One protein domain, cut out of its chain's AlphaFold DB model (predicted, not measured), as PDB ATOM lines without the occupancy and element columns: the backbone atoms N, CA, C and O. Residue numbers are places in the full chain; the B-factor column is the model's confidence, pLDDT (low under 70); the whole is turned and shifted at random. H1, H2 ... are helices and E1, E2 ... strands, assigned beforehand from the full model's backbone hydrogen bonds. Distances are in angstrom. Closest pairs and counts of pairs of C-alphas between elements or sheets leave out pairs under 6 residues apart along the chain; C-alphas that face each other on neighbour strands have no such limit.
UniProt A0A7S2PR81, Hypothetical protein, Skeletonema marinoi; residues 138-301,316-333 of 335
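AT A GLANCE: This is residues 138 to 301 and 316 to 333 of the 335 residues of the protein "Hypothetical protein" of Skeletonema marinoi (UniProt A0A7S2PR81). A strongly twisted sheet of five strands curls round residues 183 to 191 of helix H1, and the hairpin E6 and E7 packs on that same stretch. A small sheet, E2 E8 E3, is partly face to face with the large one, their strands crossed, while H3 and H4 lie at the end of the domain away from H1. The printed part has 182 residues with four named helices and ten named strands, in the order E1 E2 E3 E4 E5 H1 E6 E7 E8 H2 H3 E9 E10 H4. The large sheet, E1 E10 E9 E4 E5, is mixed and the other two are antiparallel; the class is mixed, helices and strands. The whole is compact, with a radius of gyration of the C-alphas of 17.5 A and spans of 54 by 40 by 33 A.

HOW THE PARTS SIT: Begin with the hairpin of E9, residues 275 to 283, and E10, residues 290 to 299, where N 278 and O 296 are 2.9 A apart. E10 bends by 72 degrees at residue 293. Beside E10 find edge strand E1, residues 138 to 141, antiparallel, with N 139 and O 297 2.9 A apart. Beside E9 is E4, residues 173 to 176, parallel, with N 281 and O 175 2.8 A apart; its hairpin partner is edge strand E5, residues 179 to 182, with N 174 and O 181 2.8 A apart. H1, residues 183 to 196, is on one face of this sheet, making two layers, one of helix and one of strands; the closest C-alphas of E4 and H1 are those of Val 174 and Leu 183, 5.7 A apart. Next look at E6, residues 209 to 214, and E7, residues 218 to 223, a hairpin with N 212 and O 220 2.9 A apart; the closest C-alphas of H1 and E7 are those of Ser 184 and Val 219, 5.6 A apart. E8, residues 230 to 234, is the inner strand between E2, residues 145 to 148, and E3, residues 159 to 161, both antiparallel to it, with N 233 and O 146 2.8 A apart and N 232 and O 159 2.8 A apart. This sheet and the large one form a sandwich, two sheets face to face, with strands at 64 degrees. H2, residues 247 to 250, only grazes the large sheet. H3, residues 262 to 272, and H4, residues 319 to 328, only just touch, with 3 pairs of C-alphas within 8 A, the closest those of Glu 262 and Phe 319, 6.0 A apart. In H1, H3 and H4 every O i to N i+4 pair is within hydrogen-bond range; H2 is too short for one.

IN THESE COORDINATES: Find C-alpha 138, where E1 begins, at (86.446, 25.943, 61.237). E9 runs 26.1 A from C-alpha 275 at (90.826, 31.361, 54.784), and E10 23.9 A. H1 is 20.4 A long, E7 16.9 A, E6 16.1 A, H3 15.2 A and H4 14.1 A, ending at C-alpha 328, (88.847, 57.405, 49.589).

THE WHOLE: The two C-alphas farthest apart, those of Gly 198 and Asp 259, are 56.4 A apart. Residues 302 to 315 are not printed, and C-alphas 301 and 316 are 12.6 A apart across this cut. The links E3 to E4, H1 to E6, E8 to H2 and H2 to H3 are long. The mean pLDDT of the printed part is 86.0; residues 150 to 156, 164 to 165, 228 to 229 and 329 to 333 are under 70.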
ATOM      1  N   PRO A 138      86.365  24.757  60.396       93.81
ATOM      2  CA  PRO A 138      86.446  25.943  61.237       93.81
ATOM      3  C   PRO A 138      87.776  25.989  61.989       93.81
ATOM      4  O   PRO A 138      88.147  25.031  62.660       93.81
ATOM      5  N   ILE A 139      88.459  27.131  61.902       94.75
ATOM      6  CA  ILE A 139      89.722  27.378  62.611       94.75
ATOM      7  C   ILE A 139      89.456  28.155  63.900       94.75
ATOM      8  O   ILE A 139      89.880  27.758  64.982       94.75
ATOM      9  N   CYS A 140      88.730  29.269  63.794       94.25
ATOM     10  CA  CYS A 140      88.350  30.112  64.925       94.25
ATOM     11  C   CYS A 140      87.138  30.992  64.573       94.25
ATOM     12  O   CYS A 140      86.737  31.125  63.415       94.25
ATOM     13  N   GLY A 141      86.513  31.596  65.580       92.88
ATOM     14  CA  GLY A 141      85.529  32.656  65.376       92.88
ATOM     15  C   GLY A 141      86.205  33.958  64.953       92.88
ATOM     16  O   GLY A 141      87.336  34.229  65.352       92.88
ATOM     17  N   TYR A 142      85.494  34.759  64.156       92.06
ATOM     18  CA  TYR A 142      85.992  36.055  63.708       92.06
ATOM     19  C   TYR A 142      86.098  37.029  64.884       92.06
ATOM     20  O   TYR A 142      87.185  37.422  65.262       92.06
ATOM     21  N   ALA A 143      84.974  37.337  65.512       91.44
ATOM     22  CA  ALA A 143      84.810  37.964  66.818       91.44
ATOM     23  C   ALA A 143      83.302  38.033  67.054       91.44
ATOM     24  O   ALA A 143      82.519  38.091  66.098       91.44
ATOM     25  N   ARG A 144      82.861  38.012  68.314       90.69
ATOM     26  CA  ARG A 144      81.479  38.415  68.604       90.69
ATOM     27  C   ARG A 144      81.351  39.922  68.419       90.69
ATOM     28  O   ARG A 144      82.350  40.620  68.329       90.69
ATOM     29  N   GLY A 145      80.123  40.405  68.315       90.25
ATOM     30  CA  GLY A 145      79.880  41.785  67.937       90.25
ATOM     31  C   GLY A 145      78.401  42.096  67.837       90.25
ATOM     32  O   GLY A 145      77.555  41.356  68.353       90.25
ATOM     33  N   TYR A 146      78.102  43.194  67.162       88.94
ATOM     34  CA  TYR A 146      76.750  43.699  66.980       88.94
ATOM     35  C   TYR A 146      76.556  44.222  65.556       88.94
ATOM     36  O   TYR A 146      77.510  44.456  64.821       88.94
ATOM     37  N   PHE A 147      75.297  44.368  65.148       86.44
ATOM     38  CA  PHE A 147      74.952  44.963  63.861       86.44
ATOM     39  C   PHE A 147      74.683  46.454  64.019       86.44
ATOM     40  O   PHE A 147      73.936  46.849  64.916       86.44
ATOM     41  N   ALA A 148      75.221  47.242  63.096       83.50
ATOM     42  CA  ALA A 148      74.962  48.665  62.959       83.50
ATOM     43  C   ALA A 148      74.475  48.990  61.538       83.50
ATOM     44  O   ALA A 148      74.680  48.217  60.594       83.50
ATOM     45  N   ASP A 149      73.785  50.123  61.410       75.81
ATOM     46  CA  ASP A 149      73.295  50.628  60.122       75.81
ATOM     47  C   ASP A 149      74.377  51.448  59.379       75.81
ATOM     48  O   ASP A 149      74.284  51.637  58.170       75.81
ATOM     49  N   GLU A 150      75.426  51.889  60.082       68.31
ATOM     50  CA  GLU A 150      76.607  52.571  59.539       68.31
ATOM     51  C   GLU A 150      77.867  51.959  60.174       68.31
ATOM     52  O   GLU A 150      77.805  51.434  61.289       68.31
ATOM     53  N   ALA A 151      79.000  51.991  59.468       61.09
ATOM     54  CA  ALA A 151      80.279  51.615  60.066       61.09
ATOM     55  C   ALA A 151      80.678  52.679  61.108       61.09
ATOM     56  O   ALA A 151      80.622  53.870  60.810       61.09
ATOM     57  N   GLU A 152      81.034  52.253  62.323       60.78
ATOM     58  CA  GLU A 152      81.586  53.136  63.363       60.78
ATOM     59  C   GLU A 152      83.094  53.378  63.150       60.78
ATOM     60  O   GLU A 152      83.699  52.782  62.254       60.78
ATOM     61  N   GLU A 153      83.711  54.214  64.004       50.75
ATOM     62  CA  GLU A 153      85.081  54.714  63.803       50.75
ATOM     63  C   GLU A 153      86.186  53.642  63.709       50.75
ATOM     64  O   GLU A 153      87.262  53.895  63.169       50.75
ATOM     65  N   ASP A 154      85.883  52.406  64.109       51.16
ATOM     66  CA  ASP A 154      86.786  51.248  64.108       51.16
ATOM     67  C   ASP A 154      86.427  50.183  63.033       51.16
ATOM     68  O   ASP A 154      86.667  48.985  63.199       51.16
ATOM     69  N   GLY A 155      85.846  50.601  61.903       50.78
ATOM     70  CA  GLY A 155      85.273  49.735  60.856       50.78
ATOM     71  C   GLY A 155      86.212  48.865  59.993       50.78
ATOM     72  O   GLY A 155      85.700  48.141  59.134       50.78
ATOM     73  N   ASP A 156      87.535  48.861  60.209       64.00
ATOM     74  CA  ASP A 156      88.539  48.164  59.354       64.00
ATOM     75  C   ASP A 156      88.321  46.641  59.241       64.00
ATOM     76  O   ASP A 156      88.803  45.986  58.321       64.00
ATOM     77  N   LYS A 157      87.577  46.054  60.182       78.38
ATOM     78  CA  LYS A 157      87.280  44.611  60.248       78.38
ATOM     79  C   LYS A 157      85.778  44.334  60.268       78.38
ATOM     80  O   LYS A 157      85.313  43.323  60.783       78.38
ATOM     81  N   SER A 158      84.991  45.276  59.768       83.88
ATOM     82  CA  SER A 158      83.543  45.146  59.725       83.88
ATOM     83  C   SER A 158      83.104  44.220  58.580       83.88
ATOM     84  O   SER A 158      83.739  44.156  57.528       83.88
ATOM     85  N   VAL A 159      82.032  43.450  58.787       85.25
ATOM     86  CA  VAL A 159      81.592  42.420  57.830       85.25
ATOM     87  C   VAL A 159      80.181  42.722  57.353       85.25
ATOM     88  O   VAL A 159      79.233  42.746  58.139       85.25
ATOM     89  N   GLY A 160      80.024  42.926  56.047       83.75
ATOM     90  CA  GLY A 160      78.712  43.105  55.435       83.75
ATOM     91  C   GLY A 160      77.867  41.833  55.512       83.75
ATOM     92  O   GLY A 160      78.354  40.727  55.266       83.75
ATOM     93  N   PHE A 161      76.578  41.988  55.815       86.31
ATOM     94  CA  PHE A 161      75.600  40.911  55.688       86.31
ATOM     95  C   PHE A 161      74.620  41.223  54.560       86.31
ATOM     96  O   PHE A 161      73.586  41.863  54.761       86.31
ATOM     97  N   LEU A 162      74.972  40.780  53.355       83.75
ATOM     98  CA  LEU A 162      74.134  40.919  52.173       83.75
ATOM     99  C   LEU A 162      74.486  39.840  51.151       83.75
ATOM    100  O   LEU A 162      75.636  39.724  50.733       83.75
ATOM    101  N   PHE A 163      73.486  39.091  50.704       84.12
ATOM    102  CA  PHE A 163      73.620  38.139  49.612       84.12
ATOM    103  C   PHE A 163      72.987  38.745  48.361       84.12
ATOM    104  O   PHE A 163      71.785  38.636  48.112       84.12
ATOM    105  N   ALA A 164      73.816  39.446  47.589       67.69
ATOM    106  CA  ALA A 164      73.411  40.092  46.350       67.69
ATOM    107  C   ALA A 164      73.796  39.204  45.159       67.69
ATOM    108  O   ALA A 164      74.942  39.194  44.719       67.69
ATOM    109  N   GLY A 165      72.838  38.438  44.643       69.38
ATOM    110  CA  GLY A 165      73.023  37.656  43.423       69.38
ATOM    111  C   GLY A 165      71.915  36.633  43.224       69.38
ATOM    112  O   GLY A 165      71.415  36.043  44.179       69.38
ATOM    113  N   GLU A 166      71.522  36.415  41.974       70.19
ATOM    114  CA  GLU A 166      70.584  35.345  41.642       70.19
ATOM    115  C   GLU A 166      71.267  33.985  41.843       70.19
ATOM    116  O   GLU A 166      72.420  33.800  41.459       70.19
ATOM    117  N   ASN A 167      70.553  33.021  42.431       73.75
ATOM    118  CA  ASN A 167      71.021  31.643  42.648       73.75
ATOM    119  C   ASN A 167      72.275  31.496  43.535       73.75
ATOM    120  O   ASN A 167      72.941  30.465  43.497       73.75
ATOM    121  N   VAL A 168      72.599  32.489  44.370       85.44
ATOM    122  CA  VAL A 168      73.751  32.377  45.287       85.44
ATOM    123  C   VAL A 168      73.474  31.454  46.478       85.44
ATOM    124  O   VAL A 168      74.413  30.990  47.118       85.44
ATOM    125  N   ALA A 169      72.207  31.149  46.779       89.56
ATOM    126  CA  ALA A 169      71.822  30.356  47.949       89.56
ATOM    127  C   ALA A 169      72.401  28.928  47.937       89.56
ATOM    128  O   ALA A 169      72.791  28.425  48.989       89.56
ATOM    129  N   ASP A 170      72.501  28.299  46.763       90.25
ATOM    130  CA  ASP A 170      73.001  26.920  46.619       90.25
ATOM    131  C   ASP A 170      74.534  26.819  46.712       90.25
ATOM    132  O   ASP A 170      75.074  25.731  46.882       90.25
ATOM    133  N   VAL A 171      75.248  27.944  46.604       88.38
ATOM    134  CA  VAL A 171      76.723  27.989  46.645       88.38
ATOM    135  C   VAL A 171      77.266  28.741  47.859       88.38
ATOM    136  O   VAL A 171      78.444  28.628  48.183       88.38
ATOM    137  N   THR A 172      76.420  29.506  48.551       90.44
ATOM    138  CA  THR A 172      76.809  30.248  49.751       90.44
ATOM    139  C   THR A 172      76.858  29.298  50.938       90.44
ATOM    140  O   THR A 172      75.818  28.826  51.397       90.44
ATOM    141  N   ALA A 173      78.055  29.038  51.457       93.00
ATOM    142  CA  ALA A 173      78.230  28.266  52.680       93.00
ATOM    143  C   ALA A 173      77.799  29.077  53.913       93.00
ATOM    144  O   ALA A 173      78.090  30.270  54.020       93.00
ATOM    145  N   VAL A 174      77.126  28.422  54.859       95.12
ATOM    146  CA  VAL A 174      76.708  28.976  56.154       95.12
ATOM    147  C   VAL A 174      76.837  27.922  57.248       95.12
ATOM    148  O   VAL A 174      76.687  26.725  56.997       95.12
ATOM    149  N   PHE A 175      77.060  28.356  58.487       95.50
ATOM    150  CA  PHE A 175      76.871  27.488  59.645       95.50
ATOM    151  C   PHE A 175      75.442  27.612  60.156       95.50
ATOM    152  O   PHE A 175      75.064  28.654  60.688       95.50
ATOM    153  N   TYR A 176      74.674  26.533  60.076       95.00
ATOM    154  CA  TYR A 176      73.352  26.432  60.687       95.00
ATOM    155  C   TYR A 176      73.282  25.162  61.535       95.00
ATOM    156  O   TYR A 176      73.772  24.110  61.140       95.00
ATOM    157  N   ASN A 177      72.737  25.267  62.750       89.50
ATOM    158  CA  ASN A 177      72.643  24.151  63.700       89.50
ATOM    159  C   ASN A 177      73.961  23.355  63.892       89.50
ATOM    160  O   ASN A 177      73.973  22.127  63.912       89.50
ATOM    161  N   LYS A 178      75.086  24.074  64.033       86.75
ATOM    162  CA  LYS A 178      76.448  23.513  64.189       86.75
ATOM    163  C   LYS A 178      76.969  22.714  62.982       86.75
ATOM    164  O   LYS A 178      77.972  22.024  63.115       86.75
ATOM    165  N   GLN A 179      76.327  22.817  61.824       91.50
ATOM    166  CA  GLN A 179      76.754  22.162  60.592       91.50
ATOM    167  C   GLN A 179      77.064  23.205  59.524       91.50
ATOM    168  O   GLN A 179      76.347  24.200  59.401       91.50
ATOM    169  N   LEU A 180      78.139  22.976  58.772       92.50
ATOM    170  CA  LEU A 180      78.418  23.718  57.551       92.50
ATOM    171  C   LEU A 180      77.532  23.150  56.438       92.50
ATOM    172  O   LEU A 180      77.572  21.951  56.171       92.50
ATOM    173  N   MET A 181      76.721  23.998  55.820       94.62
ATOM    174  CA  MET A 181      75.813  23.624  54.735       94.62
ATOM    175  C   MET A 181      75.603  24.804  53.788       94.62
ATOM    176  O   MET A 181      76.115  25.899  54.029       94.62
ATOM    177  N   THR A 182      74.847  24.599  52.712       94.75
ATOM    178  CA  THR A 182      74.451  25.707  51.838       94.75
ATOM    179  C   THR A 182      73.373  26.561  52.511       94.75
ATOM    180  O   THR A 182      72.586  26.084  53.336       94.75
ATOM    181  N   LEU A 183      73.300  27.842  52.153       95.12
ATOM    182  CA  LEU A 183      72.226  28.729  52.597       95.12
ATOM    183  C   LEU A 183      70.852  28.188  52.166       95.12
ATOM    184  O   LEU A 183      69.887  28.293  52.921       95.12
ATOM    185  N   SER A 184      70.778  27.566  50.989       95.12
ATOM    186  CA  SER A 184      69.590  26.874  50.481       95.12
ATOM    187  C   SER A 184      69.106  25.777  51.436       95.12
ATOM    188  O   SER A 184      67.951  25.810  51.865       95.12
ATOM    189  N   ASP A 185      69.996  24.876  51.870       95.31
ATOM    190  CA  ASP A 185      69.665  23.783  52.800       95.31
ATOM    191  C   ASP A 185      69.193  24.306  54.163       95.31
ATOM    192  O   ASP A 185      68.213  23.811  54.734       95.31
ATOM    193  N   ALA A 186      69.854  25.348  54.677       95.81
ATOM    194  CA  ALA A 186      69.480  25.982  55.937       95.81
ATOM    195  C   ALA A 186      68.070  26.596  55.863       95.81
ATOM    196  O   ALA A 186      67.238  26.378  56.750       95.81
ATOM    197  N   LEU A 187      67.772  27.331  54.786       95.69
ATOM    198  CA  LEU A 187      66.462  27.945  54.564       95.69
ATOM    199  C   LEU A 187      65.373  26.898  54.338       95.69
ATOM    200  O   LEU A 187      64.272  27.040  54.874       95.69
ATOM    201  N   TRP A 188      65.677  25.834  53.594       94.88
ATOM    202  CA  TRP A 188      64.745  24.734  53.369       94.88
ATOM    203  C   TRP A 188      64.378  24.038  54.680       94.88
ATOM    204  O   TRP A 188      63.199  23.801  54.938       94.88
ATOM    205  N   THR A 189      65.367  23.780  55.538       94.12
ATOM    206  CA  THR A 189      65.160  23.176  56.863       94.12
ATOM    207  C   THR A 189      64.181  24.004  57.695       94.12
ATOM    208  O   THR A 189      63.162  23.491  58.157       94.12
ATOM    209  N   VAL A 190      64.425  25.313  57.810       94.56
ATOM    210  CA  VAL A 190      63.569  26.216  58.598       94.56
ATOM    211  C   VAL A 190      62.172  26.341  57.985       94.56
ATOM    212  O   VAL A 190      61.180  26.421  58.709       94.56
ATOM    213  N   TYR A 191      62.068  26.345  56.655       94.19
ATOM    214  CA  TYR A 191      60.785  26.391  55.958       94.19
ATOM    215  C   TYR A 191      59.922  25.154  56.232       94.19
ATOM    216  O   TYR A 191      58.728  25.301  56.491       94.19
ATOM    217  N   GLN A 192      60.508  23.952  56.226       91.75
ATOM    218  CA  GLN A 192      59.776  22.721  56.542       91.75
ATOM    219  C   GLN A 192      59.278  22.719  57.991       91.75
ATOM    220  O   GLN A 192      58.098  22.463  58.222       91.75
ATOM    221  N   GLU A 193      60.131  23.100  58.947       91.06
ATOM    222  CA  GLU A 193      59.741  23.234  60.359       91.06
ATOM    223  C   GLU A 193      58.554  24.195  60.534       91.06
ATOM    224  O   GLU A 193      57.564  23.868  61.188       91.06
ATOM    225  N   ARG A 194      58.605  25.377  59.902       89.25
ATOM    226  CA  ARG A 194      57.493  26.341  59.944       89.25
ATOM    227  C   ARG A 194      56.223  25.789  59.289       89.25
ATOM    228  O   ARG A 194      55.121  26.069  59.759       89.25
ATOM    229  N   GLY A 195      56.360  25.005  58.220       87.25
ATOM    230  CA  GLY A 195      55.239  24.342  57.555       87.25
ATOM    231  C   GLY A 195      54.500  23.372  58.480       87.25
ATOM    232  O   GLY A 195      53.268  23.365  58.497       87.25
ATOM    233  N   GLU A 196      55.231  22.618  59.306       88.25
ATOM    234  CA  GLU A 196      54.660  21.758  60.354       88.25
ATOM    235  C   GLU A 196      53.932  22.567  61.442       88.25
ATOM    236  O   GLU A 196      52.909  22.128  61.971       88.25
ATOM    237  N   GLU A 197      54.397  23.788  61.713       86.12
ATOM    238  CA  GLU A 197      53.760  24.769  62.605       86.12
ATOM    239  C   GLU A 197      52.575  25.517  61.944       86.12
ATOM    240  O   GLU A 197      51.907  26.332  62.586       86.12
ATOM    241  N   GLY A 198      52.279  25.243  60.667       84.50
ATOM    242  CA  GLY A 198      51.185  25.858  59.908       84.50
ATOM    243  C   GLY A 198      51.516  27.213  59.274       84.50
ATOM    244  O   GLY A 198      50.605  27.920  58.837       84.50
ATOM    245  N   ASN A 199      52.795  27.585  59.205       84.69
ATOM    246  CA  ASN A 199      53.278  28.816  58.592       84.69
ATOM    247  C   ASN A 199      54.104  28.520  57.329       84.69
ATOM    248  O   ASN A 199      55.242  28.073  57.400       84.69
ATOM    249  N   THR A 200      53.552  28.825  56.157       84.25
ATOM    250  CA  THR A 200      54.245  28.672  54.864       84.25
ATOM    251  C   THR A 200      54.713  30.008  54.282       84.25
ATOM    252  O   THR A 200      54.995  30.095  53.090       84.25
ATOM    253  N   ASP A 201      54.726  31.078  55.081       86.56
ATOM    254  CA  ASP A 201      55.160  32.399  54.634       86.56
ATOM    255  C   ASP A 201      56.691  32.472  54.548       86.56
ATOM    256  O   ASP A 201      57.412  32.231  55.525       86.56
ATOM    257  N   THR A 202      57.186  32.833  53.365       87.88
ATOM    258  CA  THR A 202      58.615  32.984  53.069       87.88
ATOM    259  C   THR A 202      59.089  34.437  53.127       87.88
ATOM    260  O   THR A 202      60.295  34.679  53.097       87.88
ATOM    261  N   SER A 203      58.176  35.409  53.254       81.81
ATOM    262  CA  SER A 203      58.498  36.845  53.197       81.81
ATOM    263  C   SER A 203      59.412  37.326  54.329       81.81
ATOM    264  O   SER A 203      60.100  38.323  54.165       81.81
ATOM    265  N   ASN A 204      59.464  36.592  55.446       85.31
ATOM    266  CA  ASN A 204      60.323  36.870  56.603       85.31
ATOM    267  C   ASN A 204      61.146  35.635  57.000       85.31
ATOM    268  O   ASN A 204      61.245  35.286  58.181       85.31
ATOM    269  N   LEU A 205      61.631  34.873  56.016       93.38
ATOM    270  CA  LEU A 205      62.396  33.658  56.295       93.38
ATOM    271  C   LEU A 205      63.871  33.946  56.582       93.38
ATOM    272  O   LEU A 205      64.423  33.326  57.483       93.38
ATOM    273  N   LEU A 206      64.476  34.902  55.878       93.88
ATOM    274  CA  LEU A 206      65.866  35.312  56.055       93.88
ATOM    275  C   LEU A 206      65.926  36.807  56.351       93.88
ATOM    276  O   LEU A 206      65.306  37.612  55.662       93.88
ATOM    277  N   PHE A 207      66.698  37.181  57.363       91.62
ATOM    278  CA  PHE A 207      66.887  38.575  57.736       91.62
ATOM    279  C   PHE A 207      67.404  39.419  56.565       91.62
ATOM    280  O   PHE A 207      68.401  39.056  55.948       91.62
ATOM    281  N   GLY A 208      66.734  40.534  56.260       88.69
ATOM    282  CA  GLY A 208      67.140  41.476  55.208       88.69
ATOM    283  C   GLY A 208      66.997  40.962  53.768       88.69
ATOM    284  O   GLY A 208      67.531  41.583  52.849       88.69
ATOM    285  N   HIS A 209      66.314  39.832  53.554       91.12
ATOM    286  CA  HIS A 209      66.161  39.231  52.230       91.12
ATOM    287  C   HIS A 209      64.729  38.748  51.984       91.12
ATOM    288  O   HIS A 209      64.100  38.114  52.831       91.12
ATOM    289  N   CYS A 210      64.253  38.961  50.763       91.06
ATOM    290  CA  CYS A 210      63.074  38.303  50.228       91.06
ATOM    291  C   CYS A 210      63.448  36.881  49.804       91.06
ATOM    292  O   CYS A 210      64.305  36.697  48.937       91.06
ATOM    293  N   VAL A 211      62.785  35.877  50.382       92.38
ATOM    294  CA  VAL A 211      63.019  34.468  50.048       92.38
ATOM    295  C   VAL A 211      61.822  33.900  49.297       92.38
ATOM    296  O   VAL A 211      60.668  34.087  49.692       92.38
ATOM    297  N   GLN A 212      62.094  33.172  48.221       91.81
ATOM    298  CA  GLN A 212      61.115  32.362  47.508       91.81
ATOM    299  C   GLN A 212      61.577  30.913  47.515       91.81
ATOM    300  O   GLN A 212      62.706  30.612  47.137       91.81
ATOM    301  N   ILE A 213      60.692  30.019  47.943       91.50
ATOM    302  CA  ILE A 213      60.969  28.586  48.022       91.50
ATOM    303  C   ILE A 213      59.975  27.854  47.134       91.50
ATOM    304  O   ILE A 213      58.762  28.026  47.257       91.50
ATOM    305  N   SER A 214      60.494  27.031  46.229       87.56
ATOM    306  CA  SER A 214      59.707  26.229  45.302       87.56
ATOM    307  C   SER A 214      60.299  24.833  45.185       87.56
ATOM    308  O   SER A 214      61.503  24.667  45.020       87.56
ATOM    309  N   ASN A 215      59.434  23.820  45.180       83.88
ATOM    310  CA  ASN A 215      59.844  22.434  44.943       83.88
ATOM    311  C   ASN A 215      60.434  22.215  43.538       83.88
ATOM    312  O   ASN A 215      61.104  21.213  43.314       83.88
ATOM    313  N   GLU A 216      60.148  23.103  42.581       83.06
ATOM    314  CA  GLU A 216      60.613  22.971  41.194       83.06
ATOM    315  C   GLU A 216      61.895  23.759  40.919       83.06
ATOM    316  O   GLU A 216      62.718  23.315  40.121       83.06
ATOM    317  N   THR A 217      62.047  24.926  41.548       81.31
ATOM    318  CA  THR A 217      63.127  25.881  41.247       81.31
ATOM    319  C   THR A 217      64.103  26.087  42.403       81.31
ATOM    320  O   THR A 217      65.033  26.867  42.252       81.31
ATOM    321  N   GLY A 218      63.906  25.418  43.542       88.00
ATOM    322  CA  GLY A 218      64.768  25.546  44.715       88.00
ATOM    323  C   GLY A 218      64.521  26.831  45.508       88.00
ATOM    324  O   GLY A 218      63.390  27.332  45.572       88.00
ATOM    325  N   VAL A 219      65.583  27.333  46.140       91.44
ATOM    326  CA  VAL A 219      65.567  28.545  46.964       91.44
ATOM    327  C   VAL A 219      66.138  29.715  46.171       91.44
ATOM    328  O   VAL A 219      67.293  29.704  45.758       91.44
ATOM    329  N   SER A 220      65.332  30.759  46.004       90.94
ATOM    330  CA  SER A 220      65.770  32.037  45.452       90.94
ATOM    331  C   SER A 220      65.771  33.094  46.547       90.94
ATOM    332  O   SER A 220      64.821  33.190  47.330       90.94
ATOM    333  N   ILE A 221      66.844  33.882  46.599       90.56
ATOM    334  CA  ILE A 221      66.986  34.996  47.530       90.56
ATOM    335  C   ILE A 221      67.242  36.283  46.762       90.56
ATOM    336  O   ILE A 221      67.960  36.306  45.763       90.56
ATOM    337  N   GLN A 222      66.656  37.361  47.258       88.62
ATOM    338  CA  GLN A 222      66.906  38.707  46.781       88.62
ATOM    339  C   GLN A 222      67.056  39.618  47.992       88.62
ATOM    340  O   GLN A 222      66.275  39.515  48.936       88.62
ATOM    341  N   ALA A 223      68.040  40.514  47.964       85.88
ATOM    342  CA  ALA A 223      68.138  41.578  48.955       85.88
ATOM    343  C   ALA A 223      66.813  42.355  49.033       85.88
ATOM    344  O   ALA A 223      66.244  42.723  48.000       85.88
ATOM    345  N   ASP A 224      66.321  42.589  50.247       85.62
ATOM    346  CA  ASP A 224      65.168  43.461  50.448       85.62
ATOM    347  C   ASP A 224      65.587  44.907  50.141       85.62
ATOM    348  O   ASP A 224      66.500  45.446  50.760       85.62
ATOM    349  N   THR A 225      64.944  45.540  49.157       79.12
ATOM    350  CA  THR A 225      65.298  46.896  48.714       79.12
ATOM    351  C   THR A 225      65.009  47.965  49.760       79.12
ATOM    352  O   THR A 225      65.597  49.042  49.698       79.12
ATOM    353  N   ASP A 226      64.098  47.685  50.697       79.62
ATOM    354  CA  ASP A 226      63.785  48.589  51.802       79.62
ATOM    355  C   ASP A 226      64.737  48.375  52.995       79.62
ATOM    356  O   ASP A 226      64.795  49.204  53.910       79.62
ATOM    357  N   PHE A 227      65.514  47.288  52.987       76.38
ATOM    358  CA  PHE A 227      66.499  46.980  54.012       76.38
ATOM    359  C   PHE A 227      67.815  47.711  53.726       76.38
ATOM    360  O   PHE A 227      68.471  47.495  52.707       76.38
ATOM    361  N   MET A 228      68.228  48.574  54.653       67.44
ATOM    362  CA  MET A 228      69.573  49.147  54.621       67.44
ATOM    363  C   MET A 228      70.579  48.036  54.924       67.44
ATOM    364  O   MET A 228      70.421  47.320  55.913       67.44
ATOM    365  N   SER A 229      71.601  47.877  54.078       69.69
ATOM    366  CA  SER A 229      72.662  46.891  54.284       69.69
ATOM    367  C   SER A 229      73.280  47.078  55.666       69.69
ATOM    368  O   SER A 229      73.899  48.108  55.929       69.69
ATOM    369  N   ARG A 230      73.112  46.088  56.544       76.38
ATOM    370  CA  ARG A 230      73.705  46.131  57.877       76.38
ATOM    371  C   ARG A 230      75.114  45.590  57.857       76.38
ATOM    372  O   ARG A 230      75.421  44.607  57.175       76.38
ATOM    373  N   ILE A 231      75.942  46.227  58.665       83.44
ATOM    374  CA  ILE A 231      77.332  45.863  58.845       83.44
ATOM    375  C   ILE A 231      77.467  45.283  60.247       83.44
ATOM    376  O   ILE A 231      76.927  45.815  61.217       83.44
ATOM    377  N   PHE A 232      78.149  44.153  60.347       87.12
ATOM    378  CA  PHE A 232      78.533  43.583  61.623       87.12
ATOM    379  C   PHE A 232      79.853  44.184  62.071       87.12
ATOM    380  O   PHE A 232      80.857  44.095  61.361       87.12
ATOM    381  N   ILE A 233      79.835  44.771  63.258       87.31
ATOM    382  CA  ILE A 233      80.993  45.365  63.903       87.31
ATOM    383  C   ILE A 233      81.478  44.371  64.958       87.31
ATOM    384  O   ILE A 233      80.733  44.072  65.901       87.31
ATOM    385  N   PRO A 234      82.687  43.809  64.800       88.75
ATOM    386  CA  PRO A 234      83.266  42.968  65.829       88.75
ATOM    387  C   PRO A 234      83.598  43.794  67.082       88.75
ATOM    388  O   PRO A 234      84.133  44.893  66.993       88.75
ATOM    389  N   ASP A 235      83.309  43.237  68.253       88.44
ATOM    390  CA  ASP A 235      83.589  43.814  69.570       88.44
ATOM    391  C   ASP A 235      84.485  42.841  70.346       88.44
ATOM    392  O   ASP A 235      84.025  41.845  70.918       88.44
ATOM    393  N   VAL A 236      85.795  43.097  70.304       84.88
ATOM    394  CA  VAL A 236      86.795  42.290  71.009       84.88
ATOM    395  C   VAL A 236      87.117  42.953  72.336       84.88
ATOM    396  O   VAL A 236      87.873  43.920  72.411       84.88
ATOM    397  N   LYS A 237      86.579  42.380  73.408       84.56
ATOM    398  CA  LYS A 237      86.943  42.768  74.770       84.56
ATOM    399  C   LYS A 237      88.354  42.285  75.089       84.56
ATOM    400  O   LYS A 237      88.767  41.228  74.616       84.56
ATOM    401  N   GLU A 238      89.085  43.026  75.919       83.44
ATOM    402  CA  GLU A 238      90.465  42.666  76.283       83.44
ATOM    403  C   GLU A 238      90.550  41.273  76.927       83.44
ATOM    404  O   GLU A 238      91.481  40.523  76.641       83.44
ATOM    405  N   GLU A 239      89.559  40.877  77.729       81.31
ATOM    406  CA  GLU A 239      89.484  39.531  78.309       81.31
ATOM    407  C   GLU A 239      89.296  38.409  77.275       81.31
ATOM    408  O   GLU A 239      89.703  37.275  77.521       81.31
ATOM    409  N   ASP A 240      88.724  38.724  76.111       81.38
ATOM    410  CA  ASP A 240      88.392  37.768  75.054       81.38
ATOM    411  C   ASP A 240      89.388  37.829  73.891       81.38
ATOM    412  O   ASP A 240      89.208  37.143  72.889       81.38
ATOM    413  N   LYS A 241      90.450  38.633  73.985       82.50
ATOM    414  CA  LYS A 241      91.373  38.943  72.882       82.50
ATOM    415  C   LYS A 241      92.004  37.721  72.213       82.50
ATOM    416  O   LYS A 241      92.192  37.728  71.000       82.50
ATOM    417  N   PHE A 242      92.292  36.682  72.997       88.44
ATOM    418  CA  PHE A 242      92.885  35.421  72.539       88.44
ATOM    419  C   PHE A 242      91.962  34.237  72.841       88.44
ATOM    420  O   PHE A 242      92.351  33.260  73.476       88.44
ATOM    421  N   SER A 243      90.700  34.350  72.428       90.31
ATOM    422  CA  SER A 243      89.709  33.287  72.595       90.31
ATOM    423  C   SER A 243      89.494  32.523  71.284       90.31
ATOM    424  O   SER A 243      89.627  33.103  70.201       90.31
ATOM    425  N   PRO A 244      89.001  31.270  71.339       89.06
ATOM    426  CA  PRO A 244      88.551  30.547  70.148       89.06
ATOM    427  C   PRO A 244      87.512  31.288  69.310       89.06
ATOM    428  O   PRO A 244      87.296  30.935  68.157       89.06
ATOM    429  N   THR A 245      86.852  32.305  69.866       90.62
ATOM    430  CA  THR A 245      85.792  33.052  69.189       90.62
ATOM    431  C   THR A 245      86.214  34.396  68.601       90.62
ATOM    432  O   THR A 245      85.351  35.048  68.020       90.62
ATOM    433  N   SER A 246      87.476  34.813  68.746       91.75
ATOM    434  CA  SER A 246      87.917  36.188  68.442       91.75
ATOM    435  C   SER A 246      89.214  36.316  67.652       91.75
ATOM    436  O   SER A 246      89.505  37.400  67.159       91.75
ATOM    437  N   LEU A 247      90.008  35.254  67.527       94.00
ATOM    438  CA  LEU A 247      91.302  35.336  66.842       94.00
ATOM    439  C   LEU A 247      91.164  35.616  65.340       94.00
ATOM    440  O   LEU A 247      92.055  36.210  64.737       94.00
ATOM    441  N   GLY A 248      90.040  35.230  64.737       93.44
ATOM    442  CA  GLY A 248      89.827  35.343  63.302       93.44
ATOM    443  C   GLY A 248      89.813  36.779  62.777       93.44
ATOM    444  O   GLY A 248      90.117  36.987  61.607       93.44
ATOM    445  N   ILE A 249      89.517  37.769  63.626       91.88
ATOM    446  CA  ILE A 249      89.552  39.194  63.268       91.88
ATOM    447  C   ILE A 249      90.946  39.660  62.820       91.88
ATOM    448  O   ILE A 249      91.063  40.629  62.072       91.88
ATOM    449  N   TYR A 250      92.001  38.971  63.265       93.75
ATOM    450  CA  TYR A 250      93.389  39.315  62.957       93.75
ATOM    451  C   TYR A 250      93.889  38.699  61.646       93.75
ATOM    452  O   TYR A 250      95.017  38.972  61.245       93.75
ATOM    453  N   ALA A 251      93.090  37.876  60.961       93.75
ATOM    454  CA  ALA A 251      93.462  37.394  59.636       93.75
ATOM    455  C   ALA A 251      93.348  38.541  58.615       93.75
ATOM    456  O   ALA A 251      92.276  39.120  58.412       93.75
ATOM    457  N   ASN A 252      94.478  38.880  57.997       91.38
ATOM    458  CA  ASN A 252      94.584  39.925  56.982       91.38
ATOM    459  C   ASN A 252      94.433  39.357  55.576       91.38
ATOM    460  O   ASN A 252      94.499  38.149  55.367       91.38
ATOM    461  N   ASP A 253      94.274  40.245  54.602       91.50
ATOM    462  CA  ASP A 253      94.353  39.874  53.196       91.50
ATOM    463  C   ASP A 253      95.817  39.838  52.748       91.50
ATOM    464  O   ASP A 253      96.461  40.878  52.598       91.50
ATOM    465  N   LEU A 254      96.351  38.635  52.526       93.75
ATOM    466  CA  LEU A 254      97.736  38.442  52.080       93.75
ATOM    467  C   LEU A 254      97.926  38.736  50.583       93.75
ATOM    468  O   LEU A 254      99.036  38.618  50.065       93.75
ATOM    469  N   ALA A 255      96.857  39.087  49.868       91.25
ATOM    470  CA  ALA A 255      96.907  39.514  48.475       91.25
ATOM    471  C   ALA A 255      96.828  41.031  48.305       91.25
ATOM    472  O   ALA A 255      96.790  41.512  47.171       91.25
ATOM    473  N   PHE A 256      96.804  41.787  49.407       87.38
ATOM    474  CA  PHE A 256      96.841  43.236  49.335       87.38
ATOM    475  C   PHE A 256      98.161  43.720  48.725       87.38
ATOM    476  O   PHE A 256      99.235  43.585  49.308       87.38
ATOM    477  N   ASP A 257      98.048  44.335  47.555       88.38
ATOM    478  CA  ASP A 257      99.111  45.063  46.885       88.38
ATOM    479  C   ASP A 257      98.491  46.330  46.275       88.38
ATOM    480  O   ASP A 257      97.611  46.219  45.415       88.38
ATOM    481  N   PRO A 258      98.894  47.537  46.719       85.31
ATOM    482  CA  PRO A 258      98.312  48.788  46.240       85.31
ATOM    483  C   PRO A 258      98.544  49.043  44.744       85.31
ATOM    484  O   PRO A 258      97.822  49.851  44.159       85.31
ATOM    485  N   ASP A 259      99.525  48.374  44.134       89.75
ATOM    486  CA  ASP A 259      99.851  48.514  42.715       89.75
ATOM    487  C   ASP A 259      99.162  47.449  41.834       89.75
ATOM    488  O   ASP A 259      99.224  47.529  40.602       89.75
ATOM    489  N   SER A 260      98.484  46.468  42.439       90.12
ATOM    490  CA  SER A 260      97.784  45.399  41.722       90.12
ATOM    491  C   SER A 260      96.436  45.861  41.159       90.12
ATOM    492  O   SER A 260      95.658  46.568  41.800       90.12
ATOM    493  N   ASN A 261      96.120  45.419  39.940       92.31
ATOM    494  CA  ASN A 261      94.776  45.546  39.373       92.31
ATOM    495  C   ASN A 261      93.834  44.432  39.883       92.31
ATOM    496  O   ASN A 261      94.251  43.539  40.616       92.31
ATOM    497  N   GLU A 262      92.561  44.472  39.480       92.19
ATOM    498  CA  GLU A 262      91.541  43.510  39.925       92.19
ATOM    499  C   GLU A 262      91.904  42.049  39.612       92.19
ATOM    500  O   GLU A 262      91.826  41.190  40.488       92.19
ATOM    501  N   GLU A 263      92.350  41.767  38.387       94.06
ATOM    502  CA  GLU A 263      92.744  40.421  37.955       94.06
ATOM    503  C   GLU A 263      93.942  39.910  38.767       94.06
ATOM    504  O   GLU A 263      93.900  38.811  39.317       94.06
ATOM    505  N   GLN A 264      94.970  40.748  38.929       94.44
ATOM    506  CA  GLN A 264      96.160  40.434  39.723       94.44
ATOM    507  C   GLN A 264      95.825  40.186  41.192       94.44
ATOM    508  O   GLN A 264      96.353  39.252  41.794       94.44
ATOM    509  N   TYR A 265      94.932  40.993  41.765       92.56
ATOM    510  CA  TYR A 265      94.466  40.804  43.132       92.56
ATOM    511  C   TYR A 265      93.808  39.433  43.301       92.56
ATOM    512  O   TYR A 265      94.146  38.707  44.234       92.56
ATOM    513  N   PHE A 266      92.904  39.045  42.395       91.62
ATOM    514  CA  PHE A 266      92.240  37.747  42.496       91.62
ATOM    515  C   PHE A 266      93.223  36.584  42.322       91.62
ATOM    516  O   PHE A 266      93.176  35.647  43.114       91.62
ATOM    517  N   GLU A 267      94.161  36.662  41.374       92.81
ATOM    518  CA  GLU A 267      95.208  35.643  41.223       92.81
ATOM    519  C   GLU A 267      96.081  35.502  42.478       92.81
ATOM    520  O   GLU A 267      96.365  34.387  42.922       92.81
ATOM    521  N   ASN A 268      96.497  36.625  43.068       91.75
ATOM    522  CA  ASN A 268      97.283  36.631  44.299       91.75
ATOM    523  C   ASN A 268      96.464  36.105  45.484       91.75
ATOM    524  O   ASN A 268      96.982  35.355  46.309       91.75
ATOM    525  N   SER A 269      95.177  36.447  45.551       91.56
ATOM    526  CA  SER A 269      94.275  35.998  46.610       91.56
ATOM    527  C   SER A 269      94.032  34.499  46.557       91.56
ATOM    528  O   SER A 269      94.061  33.863  47.605       91.56
ATOM    529  N   GLU A 270      93.840  33.911  45.375       89.94
ATOM    530  CA  GLU A 270      93.717  32.452  45.248       89.94
ATOM    531  C   GLU A 270      94.980  31.718  45.720       89.94
ATOM    532  O   GLU A 270      94.889  30.615  46.248       89.94
ATOM    533  N   ARG A 271      96.163  32.327  45.567       88.81
ATOM    534  CA  ARG A 271      97.434  31.719  45.993       88.81
ATOM    535  C   ARG A 271      97.724  31.897  47.480       88.81
ATOM    536  O   ARG A 271      98.225  30.973  48.112       88.81
ATOM    537  N   ASN A 272      97.447  33.079  48.026       91.94
ATOM    538  CA  ASN A 272      97.949  33.469  49.345       91.94
ATOM    539  C   ASN A 272      96.889  33.357  50.451       91.94
ATOM    540  O   ASN A 272      97.238  33.105  51.606       91.94
ATOM    541  N   ASN A 273      95.603  33.527  50.125       95.19
ATOM    542  CA  ASN A 273      94.519  33.515  51.107       95.19
ATOM    543  C   ASN A 273      93.859  32.140  51.173       95.19
ATOM    544  O   ASN A 273      93.069  31.755  50.311       95.19
ATOM    545  N   ILE A 274      94.150  31.417  52.250       95.44
ATOM    546  CA  ILE A 274      93.632  30.065  52.489       95.44
ATOM    547  C   ILE A 274      92.391  30.047  53.386       95.44
ATOM    548  O   ILE A 274      91.828  28.980  53.636       95.44
ATOM    549  N   LEU A 275      91.968  31.206  53.893       95.75
ATOM    550  CA  LEU A 275      90.826  31.361  54.784       95.75
ATOM    551  C   LEU A 275      89.680  32.105  54.099       95.75
ATOM    552  O   LEU A 275      89.873  32.924  53.200       95.75
ATOM    553  N   GLN A 276      88.469  31.850  54.579       93.06
ATOM    554  CA  GLN A 276      87.266  32.580  54.199       93.06
ATOM    555  C   GLN A 276      86.351  32.782  55.409       93.06
ATOM    556  O   GLN A 276      86.406  32.030  56.388       93.06
ATOM    557  N   LEU A 277      85.486  33.792  55.326       93.25
ATOM    558  CA  LEU A 277      84.452  34.042  56.323       93.25
ATOM    559  C   LEU A 277      83.155  33.343  55.937       93.25
ATOM    560  O   LEU A 277      82.669  33.470  54.817       93.25
ATOM    561  N   VAL A 278      82.570  32.647  56.905       94.12
ATOM    562  CA  VAL A 278      81.270  31.995  56.777       94.12
ATOM    563  C   VAL A 278      80.347  32.503  57.870       94.12
ATOM    564  O   VAL A 278      80.694  32.515  59.051       94.12
ATOM    565  N   TRP A 279      79.138  32.906  57.491       94.88
ATOM    566  CA  TRP A 279      78.143  33.370  58.448       94.88
ATOM    567  C   TRP A 279      77.579  32.218  59.274       94.88
ATOM    568  O   TRP A 279      77.085  31.229  58.730       94.88
ATOM    569  N   ARG A 280      77.572  32.378  60.600       95.12
ATOM    570  CA  ARG A 280      76.747  31.551  61.477       95.12
ATOM    571  C   ARG A 280      75.343  32.128  61.557       95.12
ATOM    572  O   ARG A 280      75.155  33.268  61.987       95.12
ATOM    573  N   LEU A 281      74.361  31.305  61.225       95.56
ATOM    574  CA  LEU A 281      72.946  31.633  61.257       95.56
ATOM    575  C   LEU A 281      72.234  30.895  62.398       95.56
ATOM    576  O   LEU A 281      72.638  29.807  62.817       95.56
ATOM    577  N   ALA A 282      71.148  31.482  62.891       95.06
ATOM    578  CA  ALA A 282      70.252  30.864  63.863       95.06
ATOM    579  C   ALA A 282      68.791  31.191  63.539       95.06
ATOM    580  O   ALA A 282      68.502  32.243  62.973       95.06
ATOM    581  N   LYS A 283      67.871  30.303  63.921       94.44
ATOM    582  CA  LYS A 283      66.432  30.582  63.903       94.44
ATOM    583  C   LYS A 283      66.096  31.429  65.129       94.44
ATOM    584  O   LYS A 283      66.300  30.994  66.258       94.44
ATOM    585  N   ASP A 284      65.600  32.639  64.915       92.50
ATOM    586  CA  ASP A 284      65.051  33.477  65.972       92.50
ATOM    587  C   ASP A 284      63.738  32.864  66.469       92.50
ATOM    588  O   ASP A 284      62.792  32.689  65.705       92.50
ATOM    589  N   GLU A 285      63.664  32.539  67.756       89.50
ATOM    590  CA  GLU A 285      62.519  31.817  68.330       89.50
ATOM    591  C   GLU A 285      61.214  32.628  68.302       89.50
ATOM    592  O   GLU A 285      60.128  32.056  68.345       89.50
ATOM    593  N   LYS A 286      61.297  33.964  68.242       87.31
ATOM    594  CA  LYS A 286      60.122  34.846  68.312       87.31
ATOM    595  C   LYS A 286      59.489  35.076  66.949       87.31
ATOM    596  O   LYS A 286      58.270  35.092  66.825       87.31
ATOM    597  N   THR A 287      60.322  35.320  65.947       86.88
ATOM    598  CA  THR A 287      59.910  35.636  64.574       86.88
ATOM    599  C   THR A 287      59.956  34.412  63.664       86.88
ATOM    600  O   THR A 287      59.407  34.437  62.565       86.88
ATOM    601  N   GLY A 288      60.624  33.343  64.104       88.25
ATOM    602  CA  GLY A 288      60.937  32.154  63.318       88.25
ATOM    603  C   GLY A 288      62.004  32.393  62.248       88.25
ATOM    604  O   GLY A 288      62.249  31.490  61.449       88.25
ATOM    605  N   MET A 289      62.547  33.610  62.121       92.62
ATOM    606  CA  MET A 289      63.426  34.059  61.031       92.62
ATOM    607  C   MET A 289      64.841  33.522  61.178       92.62
ATOM    608  O   MET A 289      65.359  33.428  62.283       92.62
ATOM    609  N   VAL A 290      65.492  33.217  60.061       94.88
ATOM    610  CA  VAL A 290      66.923  32.931  60.032       94.88
ATOM    611  C   VAL A 290      67.678  34.251  60.106       94.88
ATOM    612  O   VAL A 290      67.552  35.102  59.223       94.88
ATOM    613  N   VAL A 291      68.455  34.431  61.170       94.00
ATOM    614  CA  VAL A 291      69.224  35.648  61.439       94.00
ATOM    615  C   VAL A 291      70.717  35.336  61.510       94.00
ATOM    616  O   VAL A 291      71.097  34.282  62.034       94.00
ATOM    617  N   PRO A 292      71.587  36.228  61.007       93.44
ATOM    618  CA  PRO A 292      73.015  36.117  61.252       93.44
ATOM    619  C   PRO A 292      73.325  36.374  62.724       93.44
ATOM    620  O   PRO A 292      72.704  37.210  63.376       93.44
ATOM    621  N   THR A 293      74.305  35.643  63.241       92.81
ATOM    622  CA  THR A 293      74.740  35.756  64.636       92.81
ATOM    623  C   THR A 293      76.150  36.328  64.719       92.81
ATOM    624  O   THR A 293      76.330  37.393  65.293       92.81
ATOM    625  N   TRP A 294      77.137  35.661  64.120       91.88
ATOM    626  CA  TRP A 294      78.491  36.187  63.918       91.88
ATOM    627  C   TRP A 294      79.226  35.395  62.815       91.88
ATOM    628  O   TRP A 294      78.797  34.281  62.488       91.88
ATOM    629  N   PRO A 295      80.318  35.918  62.233       93.69
ATOM    630  CA  PRO A 295      81.136  35.192  61.259       93.69
ATOM    631  C   PRO A 295      82.114  34.194  61.901       93.69
ATOM    632  O   PRO A 295      82.621  34.394  63.007       93.69
ATOM    633  N   VAL A 296      82.433  33.131  61.170       94.31
ATOM    634  CA  VAL A 296      83.429  32.113  61.527       94.31
ATOM    635  C   VAL A 296      84.489  32.059  60.434       94.31
ATOM    636  O   VAL A 296      84.156  32.131  59.252       94.31
ATOM    637  N   VAL A 297      85.754  31.924  60.827       95.44
ATOM    638  CA  VAL A 297      86.872  31.723  59.905       95.44
ATOM    639  C   VAL A 297      87.022  30.232  59.633       95.44
ATOM    640  O   VAL A 297      87.219  29.436  60.557       95.44
ATOM    641  N   VAL A 298      86.939  29.860  58.359       95.31
ATOM    642  CA  VAL A 298      87.119  28.482  57.893       95.31
ATOM    643  C   VAL A 298      88.185  28.415  56.810       95.31
ATOM    644  O   VAL A 298      88.502  29.421  56.173       95.31
ATOM    645  N   THR A 299      88.693  27.217  56.555       94.94
ATOM    646  CA  THR A 299      89.551  26.948  55.400       94.94
ATOM    647  C   THR A 299      88.763  27.082  54.092       94.94
ATOM    648  O   THR A 299      87.640  26.588  53.952       94.94
ATOM    649  N   LYS A 300      89.336  27.784  53.115       92.62
ATOM    650  CA  LYS A 300      88.748  27.983  51.779       92.62
ATOM    651  C   LYS A 300      88.977  26.783  50.861       92.62
ATOM    652  O   LYS A 300      88.171  26.551  49.965       92.62
ATOM    653  N   GLN A 301      90.035  26.023  51.107       92.25
ATOM    654  CA  GLN A 301      90.465  24.861  50.336       92.25
ATOM    655  C   GLN A 301      91.069  23.809  51.271       92.25
ATOM    656  O   GLN A 301      91.259  24.087  52.457       92.25
ATOM    657  N   GLN A 316      90.445  36.586  52.211       88.69
ATOM    658  CA  GLN A 316      90.131  37.469  51.085       88.69
ATOM    659  C   GLN A 316      89.041  38.500  51.445       88.69
ATOM    660  O   GLN A 316      87.913  38.107  51.742       88.69
ATOM    661  N   TYR A 317      89.342  39.806  51.377       79.12
ATOM    662  CA  TYR A 317      88.362  40.891  51.632       79.12
ATOM    663  C   TYR A 317      87.598  41.348  50.375       79.12
ATOM    664  O   TYR A 317      86.505  41.907  50.474       79.12
ATOM    665  N   GLY A 318      88.139  41.074  49.185       79.50
ATOM    666  CA  GLY A 318      87.601  41.483  47.886       79.50
ATOM    667  C   GLY A 318      88.247  42.761  47.339       79.50
ATOM    668  O   GLY A 318      88.592  43.678  48.079       79.50
ATOM    669  N   PHE A 319      88.378  42.858  46.012       79.75
ATOM    670  CA  PHE A 319      89.076  43.975  45.358       79.75
ATOM    671  C   PHE A 319      88.437  45.345  45.641       79.75
ATOM    672  O   PHE A 319      89.133  46.328  45.892       79.75
ATOM    673  N   ASN A 320      87.102  45.412  45.649       78.00
ATOM    674  CA  ASN A 320      86.370  46.661  45.877       78.00
ATOM    675  C   ASN A 320      86.643  47.271  47.256       78.00
ATOM    676  O   ASN A 320      86.644  48.495  47.370       78.00
ATOM    677  N   TYR A 321      86.907  46.440  48.271       79.12
ATOM    678  CA  TYR A 321      87.320  46.908  49.592       79.12
ATOM    679  C   TYR A 321      88.633  47.692  49.489       79.12
ATOM    680  O   TYR A 321      88.690  48.872  49.831       79.12
ATOM    681  N   TRP A 322      89.669  47.072  48.920       80.56
ATOM    682  CA  TRP A 322      90.988  47.688  48.790       80.56
ATOM    683  C   TRP A 322      90.978  48.914  47.883       80.56
ATOM    684  O   TRP A 322      91.576  49.936  48.218       80.56
ATOM    685  N   ASN A 323      90.232  48.867  46.779       79.31
ATOM    686  CA  ASN A 323      90.065  50.024  45.910       79.31
ATOM    687  C   ASN A 323      89.407  51.206  46.648       79.31
ATOM    688  O   ASN A 323      89.858  52.343  46.504       79.31
ATOM    689  N   ALA A 324      88.386  50.961  47.477       75.25
ATOM    690  CA  ALA A 324      87.769  52.002  48.300       75.25
ATOM    691  C   ALA A 324      88.762  52.579  49.325       75.25
ATOM    692  O   ALA A 324      88.917  53.798  49.410       75.25
ATOM    693  N   VAL A 325      89.514  51.724  50.029       75.94
ATOM    694  CA  VAL A 325      90.551  52.142  50.994       75.94
ATOM    695  C   VAL A 325      91.606  53.042  50.337       75.94
ATOM    696  O   VAL A 325      91.978  54.074  50.904       75.94
ATOM    697  N   LEU A 326      92.067  52.694  49.131       78.06
ATOM    698  CA  LEU A 326      93.091  53.449  48.398       78.06
ATOM    699  C   LEU A 326      92.572  54.777  47.829       78.06
ATOM    700  O   LEU A 326      93.284  55.781  47.852       78.06
ATOM    701  N   THR A 327      91.344  54.795  47.306       77.56
ATOM    702  CA  THR A 327      90.778  55.968  46.615       77.56
ATOM    703  C   THR A 327      90.190  56.999  47.571       77.56
ATOM    704  O   THR A 327      90.294  58.205  47.334       77.56
ATOM    705  N   GLU A 328      89.578  56.548  48.659       70.38
ATOM    706  CA  GLU A 328      88.847  57.405  49.589       70.38
ATOM    707  C   GLU A 328      89.631  57.700  50.874       70.38
ATOM    708  O   GLU A 328      89.271  58.620  51.619       70.38
ATOM    709  N   GLY A 329      90.739  56.980  51.070       57.44
ATOM    710  CA  GLY A 329      91.579  57.006  52.254       57.44
ATOM    711  C   GLY A 329      91.013  56.118  53.359       57.44
ATOM    712  O   GLY A 329      89.810  56.122  53.626       57.44
ATOM    713  N   ALA A 330      91.904  55.417  54.065       52.31
ATOM    714  CA  ALA A 330      91.558  54.581  55.216       52.31
ATOM    715  C   ALA A 330      90.647  55.318  56.223       52.31
ATOM    716  O   ALA A 330      89.695  54.748  56.731       52.31
ATOM    717  N   SER A 331      90.826  56.631  56.412       41.09
ATOM    718  CA  SER A 331      90.034  57.451  57.342       41.09
ATOM    719  C   SER A 331      88.584  57.755  56.911       41.09
ATOM    720  O   SER A 331      88.016  58.734  57.400       41.09
ATOM    721  N   LYS A 332      87.999  57.050  55.942       35.62
ATOM    722  CA  LYS A 332      86.544  57.076  55.686       35.62
ATOM    723  C   LYS A 332      85.855  55.737  55.959       35.62
ATOM    724  O   LYS A 332      84.635  55.715  56.040       35.62
ATOM    725  N   TYR A 333      86.640  54.673  56.113       37.16
ATOM    726  CA  TYR A 333      86.192  53.316  56.449       37.16
ATOM    727  C   TYR A 333      86.793  52.812  57.780       37.16
ATOM    728  O   TYR A 333      86.350  51.803  58.314       37.16
TER     729      TYR A 333